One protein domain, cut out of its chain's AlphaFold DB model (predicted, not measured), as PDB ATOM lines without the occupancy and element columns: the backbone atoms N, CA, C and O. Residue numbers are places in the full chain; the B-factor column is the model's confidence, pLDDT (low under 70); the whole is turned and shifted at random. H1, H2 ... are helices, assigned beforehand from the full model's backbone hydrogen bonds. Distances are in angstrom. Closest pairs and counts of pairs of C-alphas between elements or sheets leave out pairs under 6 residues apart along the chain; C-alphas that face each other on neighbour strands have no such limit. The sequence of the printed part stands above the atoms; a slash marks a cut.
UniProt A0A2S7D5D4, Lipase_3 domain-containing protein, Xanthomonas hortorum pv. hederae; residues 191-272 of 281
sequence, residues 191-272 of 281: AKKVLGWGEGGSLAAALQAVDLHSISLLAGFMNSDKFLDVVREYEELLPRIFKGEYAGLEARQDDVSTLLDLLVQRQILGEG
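AT A GLANCE: This is residues 191 to 272 of the 281 residues of the protein "Lipase_3 domain-containing protein" of Xanthomonas hortorum pv. hederae (UniProt A0A2S7D5D4). From H1, the longest helix, the chain turns through H2, H3 and H4 round a rough four-sided frame of short helices with few contacts between them, H4 coming back close to H1. H5 packs on H2, and the wide loop of residues 244 to 258 leads to it from H4. The printed part has 82 residues with five named helices, in the order H1, H2, H3, H4, H5, and no named strand; the class is all helix. The whole is compact, with a radius of gyration of the C-alphas of 12.9 A, and the C-alphas span 40 by 31 by 19 A.

IN THESE COORDINATES: H1 is residues 202 to 212, 15.3 A from its first C-alpha at (197.525, 102.870, 97.412) to its last at (185.543, 108.790, 104.882). H2 is residues 215 to 223 and 12.1 A long. H3 is residues 225 to 233 and 12.2 A long. H4, the shortest, is residues 237 to 243 and 9.8 A long. H5 is residues 259 to 268, 14.3 A long, with its last C-alpha at (169.329, 113.747, 115.230).

HOW THE PARTS SIT: H1 touches no helix. It is close to H4 but not clearly touching, the closest C-alphas being those of Asp 211 and Phe 242, 6.9 A apart; their tilt of 68 degrees, opposite ways, is steep but only just. H1 and H2 meet only through their link. H4 and H3 are close but not clearly touching, at about perpendicular, 81 degrees, with the closest C-alphas, Val 231 and Leu 237, 6.0 A apart. H4 and H5 are also close but not clearly touching, with the C-alphas of Ile 241 and Leu 259 closest at 7.4 A. H2 and H3 touch only at the corner by their link, where the closest C-alphas, Phe 221 and Leu 228, are 5.3 A apart. H2 and H5 touch, the same way at a steep tilt of 41 degrees, with the C-alphas of Gly 220 and Val 264 closest at 5.8 A. H1 is apart from H3 and H5. In H1, H2, H3, H4 and H5 every O i to N i+4 pair is within hydrogen-bond range.

THE WHOLE: The two C-alphas farthest apart are those of Gly 201 and Gly 270, at 40.3 A. The printed part has no cut. The links H1 to H2, H2 to H3 and H3 to H4 are tight; the link H4 to H5, with 15 residues, is long. The mean pLDDT of the printed part is 75.5, and residues 244 to 272 are under 70; H5 has a mean of 60.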
ATOM      1  N   ALA A 191     192.101 113.521 109.034       92.62
ATOM      2  CA  ALA A 191     192.275 112.074 109.116       92.62
ATOM      3  C   ALA A 191     193.736 111.652 108.873       92.62
ATOM      4  O   ALA A 191     194.373 112.053 107.893       92.62
ATOM      5  N   LYS A 192     194.274 110.832 109.782       90.44
ATOM      6  CA  LYS A 192     195.656 110.342 109.734       90.44
ATOM      7  C   LYS A 192     195.723 108.886 109.299       90.44
ATOM      8  O   LYS A 192     194.808 108.101 109.530       90.44
ATOM      9  N   LYS A 193     196.843 108.532 108.670       90.19
ATOM     10  CA  LYS A 193     197.203 107.147 108.361       90.19
ATOM     11  C   LYS A 193     197.926 106.564 109.566       90.19
ATOM     12  O   LYS A 193     199.104 106.853 109.739       90.19
ATOM     13  N   VAL A 194     197.199 105.842 110.414       87.38
ATOM     14  CA  VAL A 194     197.705 105.283 111.676       87.38
ATOM     15  C   VAL A 194     196.969 103.985 112.010       87.38
ATOM     16  O   VAL A 194     195.847 103.764 111.555       87.38
ATOM     17  N   LEU A 195     197.576 103.137 112.845       83.19
ATOM     18  CA  LEU A 195     196.968 101.893 113.348       83.19
ATOM     19  C   LEU A 195     196.489 100.935 112.236       83.19
ATOM     20  O   LEU A 195     195.475 100.257 112.387       83.19
ATOM     21  N   GLY A 196     197.187 100.884 111.099       82.56
ATOM     22  CA  GLY A 196     196.799 100.075 109.943       82.56
ATOM     23  C   GLY A 196     195.639 100.649 109.118       82.56
ATOM     24  O   GLY A 196     195.214 100.023 108.147       82.56
ATOM     25  N   TRP A 197     195.107 101.825 109.469       85.94
ATOM     26  CA  TRP A 197     194.078 102.522 108.698       85.94
ATOM     27  C   TRP A 197     194.733 103.494 107.718       85.94
ATOM     28  O   TRP A 197     195.438 104.414 108.123       85.94
ATOM     29  N   GLY A 198     194.565 103.253 106.414       86.69
ATOM     30  CA  GLY A 198     195.240 104.026 105.364       86.69
ATOM     31  C   GLY A 198     196.734 103.713 105.179       86.69
ATOM     32  O   GLY A 198     197.367 104.263 104.275       86.69
ATOM     33  N   GLU A 199     197.305 102.827 106.004       88.75
ATOM     34  CA  GLU A 199     198.702 102.377 105.935       88.75
ATOM     35  C   GLU A 199     198.845 101.133 105.042       88.75
ATOM     36  O   GLU A 199     198.005 100.239 105.070       88.75
ATOM     37  N   GLY A 200     199.935 101.041 104.272       84.31
ATOM     38  CA  GLY A 200     200.226  99.849 103.456       84.31
ATOM     39  C   GLY A 200     200.042 100.008 101.941       84.31
ATOM     40  O   GLY A 200     199.954  99.010 101.234       84.31
ATOM     41  N   GLY A 201     200.020 101.241 101.425       88.12
ATOM     42  CA  GLY A 201     200.052 101.532  99.984       88.12
ATOM     43  C   GLY A 201     198.759 102.143  99.439       88.12
ATOM     44  O   GLY A 201     197.897 102.581 100.200       88.12
ATOM     45  N   SER A 202     198.637 102.199  98.109       86.06
ATOM     46  CA  SER A 202     197.525 102.870  97.412       86.06
ATOM     47  C   SER A 202     196.164 102.247  97.716       86.06
ATOM     48  O   SER A 202     195.214 102.974  97.982       86.06
ATOM     49  N   LEU A 203     196.074 100.914  97.763       84.19
ATOM     50  CA  LEU A 203     194.826 100.220  98.093       84.19
ATOM     51  C   LEU A 203     194.346 100.554  99.513       84.19
ATOM     52  O   LEU A 203     193.170 100.836  99.713       84.19
ATOM     53  N   ALA A 204     195.248 100.569 100.496       86.06
ATOM     54  CA  ALA A 204     194.890 100.912 101.870       86.06
ATOM     55  C   ALA A 204     194.436 102.374 102.001       86.06
ATOM     56  O   ALA A 204     193.475 102.655 102.715       86.06
ATOM     57  N   ALA A 205     195.091 103.292 101.282       87.94
ATOM     58  CA  ALA A 205     194.687 104.694 101.231       87.94
ATOM     59  C   ALA A 205     193.309 104.874 100.569       87.94
ATOM     60  O   ALA A 205     192.483 105.619 101.088       87.94
ATOM     61  N   ALA A 206     193.027 104.143  99.486       83.81
ATOM     62  CA  ALA A 206     191.719 104.157  98.833       83.81
ATOM     63  C   ALA A 206     190.609 103.616  99.750       83.81
ATOM     64  O   ALA A 206     189.531 104.198  99.811       83.81
ATOM     65  N   LEU A 207     190.874 102.550 100.513       84.88
ATOM     66  CA  LEU A 207     189.920 102.019 101.496       84.88
ATOM     67  C   LEU A 207     189.621 103.033 102.610       84.88
ATOM     68  O   LEU A 207     188.461 103.228 102.955       84.88
ATOM     69  N   GLN A 208     190.641 103.729 103.123       89.44
ATOM     70  CA  GLN A 208     190.442 104.834 104.069       89.44
ATOM     71  C   GLN A 208     189.589 105.957 103.460       89.44
ATOM     72  O   GLN A 208     188.707 106.492 104.126       89.44
ATOM     73  N   ALA A 209     189.841 106.319 102.203       89.88
ATOM     74  CA  ALA A 209     189.062 107.342 101.514       89.88
ATOM     75  C   ALA A 209     187.592 106.918 101.326       89.88
ATOM     76  O   ALA A 209     186.691 107.751 101.392       89.88
ATOM     77  N   VAL A 210     187.335 105.618 101.135       86.06
ATOM     78  CA  VAL A 210     185.977 105.056 101.092       86.06
ATOM     79  C   VAL A 210     185.299 105.114 102.458       86.06
ATOM     80  O   VAL A 210     184.138 105.504 102.525       86.06
ATOM     81  N   ASP A 211     186.011 104.801 103.544       87.88
ATOM     82  CA  ASP A 211     185.479 104.933 104.909       87.88
ATOM     83  C   ASP A 211     185.049 106.384 105.210       87.88
ATOM     84  O   ASP A 211     183.996 106.632 105.803       87.88
ATOM     85  N   LEU A 212     185.843 107.361 104.753       91.75
ATOM     86  CA  LEU A 212     185.543 108.790 104.882       91.75
ATOM     87  C   LEU A 212     184.316 109.239 104.071       91.75
ATOM     88  O   LEU A 212     183.701 110.244 104.423       91.75
ATOM     89  N   HIS A 213     183.913 108.482 103.048       90.88
ATOM     90  CA  HIS A 213     182.749 108.749 102.191       90.88
ATOM     91  C   HIS A 213     181.426 108.261 102.795       90.88
ATOM     92  O   HIS A 213     180.586 107.639 102.139       90.88
ATOM     93  N   SER A 214     181.250 108.509 104.089       88.00
ATOM     94  CA  SER A 214     180.087 108.080 104.860       88.00
ATOM     95  C   SER A 214     179.137 109.248 105.096       88.00
ATOM     96  O   SER A 214     179.486 110.229 105.755       88.00
ATOM     97  N   ILE A 215     177.888 109.110 104.634       85.00
ATOM     98  CA  ILE A 215     176.844 110.115 104.875       85.00
ATOM     99  C   ILE A 215     176.577 110.318 106.372       85.00
ATOM    100  O   ILE A 215     176.316 111.440 106.803       85.00
ATOM    101  N   SER A 216     176.698 109.262 107.181       84.06
ATOM    102  CA  SER A 216     176.539 109.336 108.634       84.06
ATOM    103  C   SER A 216     177.700 110.087 109.278       84.06
ATOM    104  O   SER A 216     177.469 110.950 110.123       84.06
ATOM    105  N   LEU A 217     178.938 109.837 108.838       88.50
ATOM    106  CA  LEU A 217     180.105 110.583 109.318       88.50
ATOM    107  C   LEU A 217     179.969 112.074 109.006       88.50
ATOM    108  O   LEU A 217     180.100 112.916 109.897       88.50
ATOM    109  N   LEU A 218     179.641 112.386 107.753       90.81
ATOM    110  CA  LEU A 218     179.440 113.750 107.292       90.81
ATOM    111  C   LEU A 218     178.304 114.444 108.054       90.81
ATOM    112  O   LEU A 218     178.475 115.572 108.519       90.81
ATOM    113  N   ALA A 219     177.169 113.768 108.248       87.06
ATOM    114  CA  ALA A 219     176.070 114.284 109.057       87.06
ATOM    115  C   ALA A 219     176.509 114.553 110.505       87.06
ATOM    116  O   ALA A 219     176.155 115.593 111.061       87.06
ATOM    117  N   GLY A 220     177.311 113.664 111.098       87.81
ATOM    118  CA  GLY A 220     177.909 113.863 112.416       87.81
ATOM    119  C   GLY A 220     178.740 115.144 112.484       87.81
ATOM    120  O   GLY A 220     178.512 115.978 113.361       87.81
ATOM    121  N   PHE A 221     179.640 115.355 111.521       93.00
ATOM    122  CA  PHE A 221     180.444 116.579 111.459       93.00
ATOM    123  C   PHE A 221     179.605 117.838 111.241       93.00
ATOM    124  O   PHE A 221     179.870 118.869 111.849       93.00
ATOM    125  N   MET A 222     178.573 117.771 110.399       91.88
ATOM    126  CA  MET A 222     177.714 118.923 110.114       91.88
ATOM    127  C   MET A 222     176.848 119.351 111.300       91.88
ATOM    128  O   MET A 222     176.483 120.522 111.389       91.88
ATOM    129  N   ASN A 223     176.483 118.413 112.176       87.62
ATOM    130  CA  ASN A 223     175.591 118.671 113.306       87.62
ATOM    131  C   ASN A 223     176.341 118.890 114.630       87.62
ATOM    132  O   ASN A 223     175.699 119.180 115.642       87.62
ATOM    133  N   SER A 224     177.669 118.731 114.655       89.56
ATOM    134  CA  SER A 224     178.452 118.758 115.891       89.56
ATOM    135  C   SER A 224     179.896 119.204 115.672       89.56
ATOM    136  O   SER A 224     180.779 118.386 115.409       89.56
ATOM    137  N   ASP A 225     180.165 120.494 115.890       90.31
ATOM    138  CA  ASP A 225     181.541 121.018 115.891       90.31
ATOM    139  C   ASP A 225     182.402 120.295 116.939       90.31
ATOM    140  O   ASP A 225     183.538 119.926 116.667       90.31
ATOM    141  N   LYS A 226     181.820 119.961 118.101       91.50
ATOM    142  CA  LYS A 226     182.496 119.187 119.153       91.50
ATOM    143  C   LYS A 226     182.924 117.799 118.672       91.50
ATOM    144  O   LYS A 226     183.994 117.335 119.047       91.50
ATOM    145  N   PHE A 227     182.101 117.116 117.873       89.88
ATOM    146  CA  PHE A 227     182.480 115.812 117.322       89.88
ATOM    147  C   PHE A 227     183.641 115.951 116.335       89.88
ATOM    148  O   PHE A 227     184.592 115.176 116.400       89.88
ATOM    149  N   LEU A 228     183.590 116.966 115.468       93.50
ATOM    150  CA  LEU A 228     184.669 117.261 114.531       93.50
ATOM    151  C   LEU A 228     185.979 117.620 115.256       93.50
ATOM    152  O   LEU A 228     187.035 117.119 114.881       93.50
ATOM    153  N   ASP A 229     185.914 118.427 116.315       93.44
ATOM    154  CA  ASP A 229     187.077 118.803 117.124       93.44
ATOM    155  C   ASP A 229     187.698 117.593 117.830       93.44
ATOM    156  O   ASP A 229     188.911 117.415 117.783       93.44
ATOM    157  N   VAL A 230     186.876 116.706 118.402       92.38
ATOM    158  CA  VAL A 230     187.356 115.456 119.014       92.38
ATOM    159  C   VAL A 230     188.024 114.557 117.969       92.38
ATOM    160  O   VAL A 230     189.091 114.011 118.225       92.38
ATOM    161  N   VAL A 231     187.448 114.420 116.772       92.81
ATOM    162  CA  VAL A 231     188.075 113.646 115.686       92.81
ATOM    163  C   VAL A 231     189.432 114.226 115.270       92.81
ATOM    164  O   VAL A 231     190.341 113.462 114.951       92.81
ATOM    165  N   ARG A 232     189.597 115.552 115.315       94.62
ATOM    166  CA  ARG A 232     190.875 116.220 115.022       94.62
ATOM    167  C   ARG A 232     191.897 116.092 116.150       94.62
ATOM    168  O   ARG A 232     193.092 116.051 115.873       94.62
ATOM    169  N   GLU A 233     191.443 116.082 117.402       94.44
ATOM    170  CA  GLU A 233     192.300 115.978 118.589       94.44
ATOM    171  C   GLU A 233     192.826 114.549 118.791       94.44
ATOM    172  O   GLU A 233     193.997 114.368 119.124       94.44
ATOM    173  N   TYR A 234     191.982 113.542 118.548       91.12
ATOM    174  CA  TYR A 234     192.292 112.126 118.758       91.12
ATOM    175  C   TYR A 234     192.447 111.407 117.414       91.12
ATOM    176  O   TYR A 234     191.486 110.857 116.868       91.12
ATOM    177  N   GLU A 235     193.671 111.398 116.876       88.69
ATOM    178  CA  GLU A 235     193.988 110.831 115.553       88.69
ATOM    179  C   GLU A 235     193.630 109.341 115.408       88.69
ATOM    180  O   GLU A 235     193.395 108.853 114.302       88.69
ATOM    181  N   GLU A 236     193.540 108.612 116.521       83.94
ATOM    182  CA  GLU A 236     193.154 107.208 116.572       83.94
ATOM    183  C   GLU A 236     191.640 106.967 116.491       83.94
ATOM    184  O   GLU A 236     191.220 105.819 116.322       83.94
ATOM    185  N   LEU A 237     190.808 108.006 116.624       86.75
ATOM    186  CA  LEU A 237     189.360 107.848 116.752       86.75
ATOM    187  C   LEU A 237     188.715 107.290 115.479       86.75
ATOM    188  O   LEU A 237     187.996 106.295 115.555       86.75
ATOM    189  N   LEU A 238     188.990 107.874 114.309       89.38
ATOM    190  CA  LEU A 238     188.468 107.359 113.036       89.38
ATOM    191  C   LEU A 238     188.964 105.934 112.727       89.38
ATOM    192  O   LEU A 238     188.114 105.082 112.459       89.38
ATOM    193  N   PRO A 239     190.272 105.608 112.851       85.38
ATOM    194  CA  PRO A 239     190.730 104.224 112.761       85.38
ATOM    195  C   PRO A 239     189.949 103.282 113.675       85.38
ATOM    196  O   PRO A 239     189.563 102.204 113.248       85.38
ATOM    197  N   ARG A 240     189.668 103.669 114.924       81.38
ATOM    198  CA  ARG A 240     188.912 102.825 115.863       81.38
ATOM    199  C   ARG A 240     187.435 102.692 115.498       81.38
ATOM    200  O   ARG A 240     186.865 101.638 115.757       81.38
ATOM    201  N   ILE A 241     186.828 103.716 114.899       81.38
ATOM    202  CA  ILE A 241     185.449 103.659 114.398       81.38
ATOM    203  C   ILE A 241     185.349 102.673 113.225       81.38
ATOM    204  O   ILE A 241     184.456 101.832 113.222       81.38
ATOM    205  N   PHE A 242     186.283 102.728 112.270       80.38
ATOM    206  CA  PHE A 242     186.218 101.926 111.039       80.38
ATOM    207  C   PHE A 242     186.902 100.550 111.130       80.38
ATOM    208  O   PHE A 242     186.501  99.610 110.447       80.38
ATOM    209  N   LYS A 243     187.924 100.395 111.982       72.75
ATOM    210  CA  LYS A 243     188.679  99.142 112.204       72.75
ATOM    211  C   LYS A 243     188.398  98.474 113.560       72.75
ATOM    212  O   LYS A 243     189.049  97.481 113.876       72.75
ATOM    213  N   GLY A 244     187.486  99.011 114.376       59.56
ATOM    214  CA  GLY A 244     187.126  98.460 115.693       59.56
ATOM    215  C   GLY A 244     186.318  97.158 115.630       59.56
ATOM    216  O   GLY A 244     186.176  96.557 114.574       59.56
ATOM    217  N   GLU A 245     185.735  96.716 116.751       48.69
ATOM    218  CA  GLU A 245     184.967  95.449 116.818       48.69
ATOM    219  C   GLU A 245     183.718  95.401 115.912       48.69
ATOM    220  O   GLU A 245     183.171  94.328 115.678       48.69
ATOM    221  N   TYR A 246     183.298  96.545 115.364       51.56
ATOM    222  CA  TYR A 246     182.229  96.664 114.365       51.56
ATOM    223  C   TYR A 246     182.754  96.743 112.915       51.56
ATOM    224  O   TYR A 246     181.997  97.064 112.000       51.56
ATOM    225  N   ALA A 247     184.046  96.480 112.689       48.50
ATOM    226  CA  ALA A 247     184.651  96.468 111.362       48.50
ATOM    227  C   ALA A 247     184.037  95.356 110.499       48.50
ATOM    228  O   ALA A 247     184.118  94.177 110.842       48.50
ATOM    229  N   GLY A 248     183.448  95.738 109.363       49.72
ATOM    230  CA  GLY A 248     182.823  94.811 108.414       49.72
ATOM    231  C   GLY A 248     181.297  94.885 108.330       49.72
ATOM    232  O   GLY A 248     180.719  94.105 107.582       49.72
ATOM    233  N   LEU A 249     180.649  95.810 109.047       50.44
ATOM    234  CA  LEU A 249     179.253  96.158 108.774       50.44
ATOM    235  C   LEU A 249     179.192  97.064 107.539       50.44
ATOM    236  O   LEU A 249     179.709  98.183 107.552       50.44
ATOM    237  N   GLU A 250     178.603  96.569 106.452       47.75
ATOM    238  CA  GLU A 250     178.408  97.364 105.238       47.75
ATOM    239  C   GLU A 250     177.315  98.415 105.470       47.75
ATOM    240  O   GLU A 250     176.299  98.127 106.100       47.75
ATOM    241  N   ALA A 251     177.442  99.602 104.866       41.38
ATOM    242  CA  ALA A 251     176.434 100.676 104.926       41.38
ATOM    243  C   ALA A 251     175.040 100.297 104.355       41.38
ATOM    244  O   ALA A 251     174.147 101.138 104.290       41.38
ATOM    245  N   ARG A 252     174.869  99.050 103.898       40.31
ATOM    246  CA  ARG A 252     173.645  98.458 103.334       40.31
ATOM    247  C   ARG A 252     172.985  97.418 104.238       40.31
ATOM    248  O   ARG A 252     171.951  96.874 103.862       40.31
ATOM    249  N   GLN A 253     173.594  97.073 105.371       46.34
ATOM    250  CA  GLN A 253     172.980  96.151 106.320       46.34
ATOM    251  C   GLN A 253     171.857  96.869 107.075       46.34
ATOM    252  O   GLN A 253     172.077  97.545 108.075       46.34
ATOM    253  N   ASP A 254     170.632  96.721 106.567       43.12
ATOM    254  CA  ASP A 254     169.409  97.290 107.151       43.12
ATOM    255  C   ASP A 254     169.042  96.666 108.519       43.12
ATOM    256  O   ASP A 254     168.121  97.133 109.194       43.12
ATOM    257  N   ASP A 255     169.737  95.601 108.933       41.69
ATOM    258  CA  ASP A 255     169.520  94.847 110.170       41.69
ATOM    259  C   ASP A 255     170.500  95.196 111.305       41.69
ATOM    260  O   ASP A 255     170.223  94.863 112.462       41.69
ATOM    261  N   VAL A 256     171.606  95.899 111.019       46.91
ATOM    262  CA  VAL A 256     172.606  96.283 112.027       46.91
ATOM    263  C   VAL A 256     173.123  97.699 111.770       46.91
ATOM    264  O   VAL A 256     173.892  97.950 110.850       46.91
ATOM    265  N   SER A 257     172.740  98.644 112.629       47.78
ATOM    266  CA  SER A 257     173.291 100.001 112.599       47.78
ATOM    267  C   SER A 257     174.773  99.996 112.984       47.78
ATOM    268  O   SER A 257     175.147  99.390 113.994       47.78
ATOM    269  N   THR A 258     175.618 100.715 112.237       57.97
ATOM    270  CA  THR A 258     177.001 100.949 112.677       57.97
ATOM    271  C   THR A 258     177.003 101.762 113.977       57.97
ATOM    272  O   THR A 258     176.037 102.465 114.293       57.97
ATOM    273  N   LEU A 259     178.100 101.719 114.746       61.44
ATOM    274  CA  LEU A 259     178.254 102.584 115.926       61.44
ATOM    275  C   LEU A 259     178.009 104.060 115.564       61.44
ATOM    276  O   LEU A 259     177.409 104.804 116.339       61.44
ATOM    277  N   LEU A 260     178.430 104.464 114.366       62.16
ATOM    278  CA  LEU A 260     178.255 105.814 113.858       62.16
ATOM    279  C   LEU A 260     176.787 106.125 113.536       62.16
ATOM    280  O   LEU A 260     176.304 107.184 113.926       62.16
ATOM    281  N   ASP A 261     176.054 105.196 112.917       59.03
ATOM    282  CA  ASP A 261     174.617 105.355 112.655       59.03
ATOM    283  C   ASP A 261     173.826 105.488 113.956       59.03
ATOM    284  O   ASP A 261     172.966 106.358 114.065       59.03
ATOM    285  N   LEU A 262     174.157 104.688 114.974       59.09
ATOM    286  CA  LEU A 262     173.521 104.772 116.289       59.09
ATOM    287  C   LEU A 262     173.798 106.117 116.971       59.09
ATOM    288  O   LEU A 262     172.887 106.718 117.540       59.09
ATOM    289  N   LEU A 263     175.036 106.613 116.921       64.06
ATOM    290  CA  LEU A 263     175.399 107.898 117.524       64.06
ATOM    291  C   LEU A 263     174.727 109.076 116.799       64.06
ATOM    292  O   LEU A 263     174.156 109.956 117.446       64.06
ATOM    293  N   VAL A 264     174.730 109.059 115.464       61.50
ATOM    294  CA  VAL A 264     174.137 110.111 114.627       61.50
ATOM    295  C   VAL A 264     172.616 110.113 114.739       61.50
ATOM    296  O   VAL A 264     172.029 111.175 114.942       61.50
ATOM    297  N   GLN A 265     171.959 108.950 114.678       60.75
ATOM    298  CA  GLN A 265     170.505 108.856 114.848       60.75
ATOM    299  C   GLN A 265     170.067 109.397 116.207       60.75
ATOM    300  O   GLN A 265     169.109 110.162 116.269       60.75
ATOM    301  N   ARG A 266     170.783 109.082 117.291       62.31
ATOM    302  CA  ARG A 266     170.456 109.594 118.632       62.31
ATOM    303  C   ARG A 266     170.592 111.108 118.726       62.31
ATOM    304  O   ARG A 266     169.696 111.770 119.253       62.31
ATOM    305  N   GLN A 267     171.650 111.662 118.140       57.03
ATOM    306  CA  GLN A 267     171.856 113.107 118.106       57.03
ATOM    307  C   GLN A 267     170.804 113.819 117.234       57.03
ATOM    308  O   GLN A 267     170.251 114.835 117.659       57.03
ATOM    309  N   ILE A 268     170.437 113.256 116.073       54.19
ATOM    310  CA  ILE A 268     169.329 113.747 115.230       54.19
ATOM    311  C   ILE A 268     168.002 113.675 115.995       54.19
ATOM    312  O   ILE A 268     167.229 114.628 115.989       54.19
ATOM    313  N   LEU A 269     167.742 112.586 116.720       56.56
ATOM    314  CA  LEU A 269     166.542 112.422 117.545       56.56
ATOM    315  C   LEU A 269     166.555 113.313 118.796       56.56
ATOM    316  O   LEU A 269     165.530 113.438 119.470       56.56
ATOM    317  N   GLY A 270     167.649 114.034 119.066       48.88
ATOM    318  CA  GLY A 270     167.850 114.887 120.238       48.88
ATOM    319  C   GLY A 270     167.752 114.123 121.554       48.88
ATOM    320  O   GLY A 270     167.313 114.693 122.553       48.88
ATOM    321  N   GLU A 271     168.118 112.842 121.532       52.91
ATOM    322  CA  GLU A 271     168.534 112.144 122.740       52.91
ATOM    323  C   GLU A 271     169.832 112.827 123.192       52.91
ATOM    324  O   GLU A 271     170.728 113.055 122.380       52.91
ATOM    325  N   GLY A 272     169.881 113.290 124.445       52.53
ATOM    326  CA  GLY A 272     171.024 114.050 124.961       52.53
ATOM    327  C   GLY A 272     172.335 113.260 124.918       52.53
ATOM    328  O   GLY A 272     172.336 112.066 124.616       52.53
TER     329      GLY A 272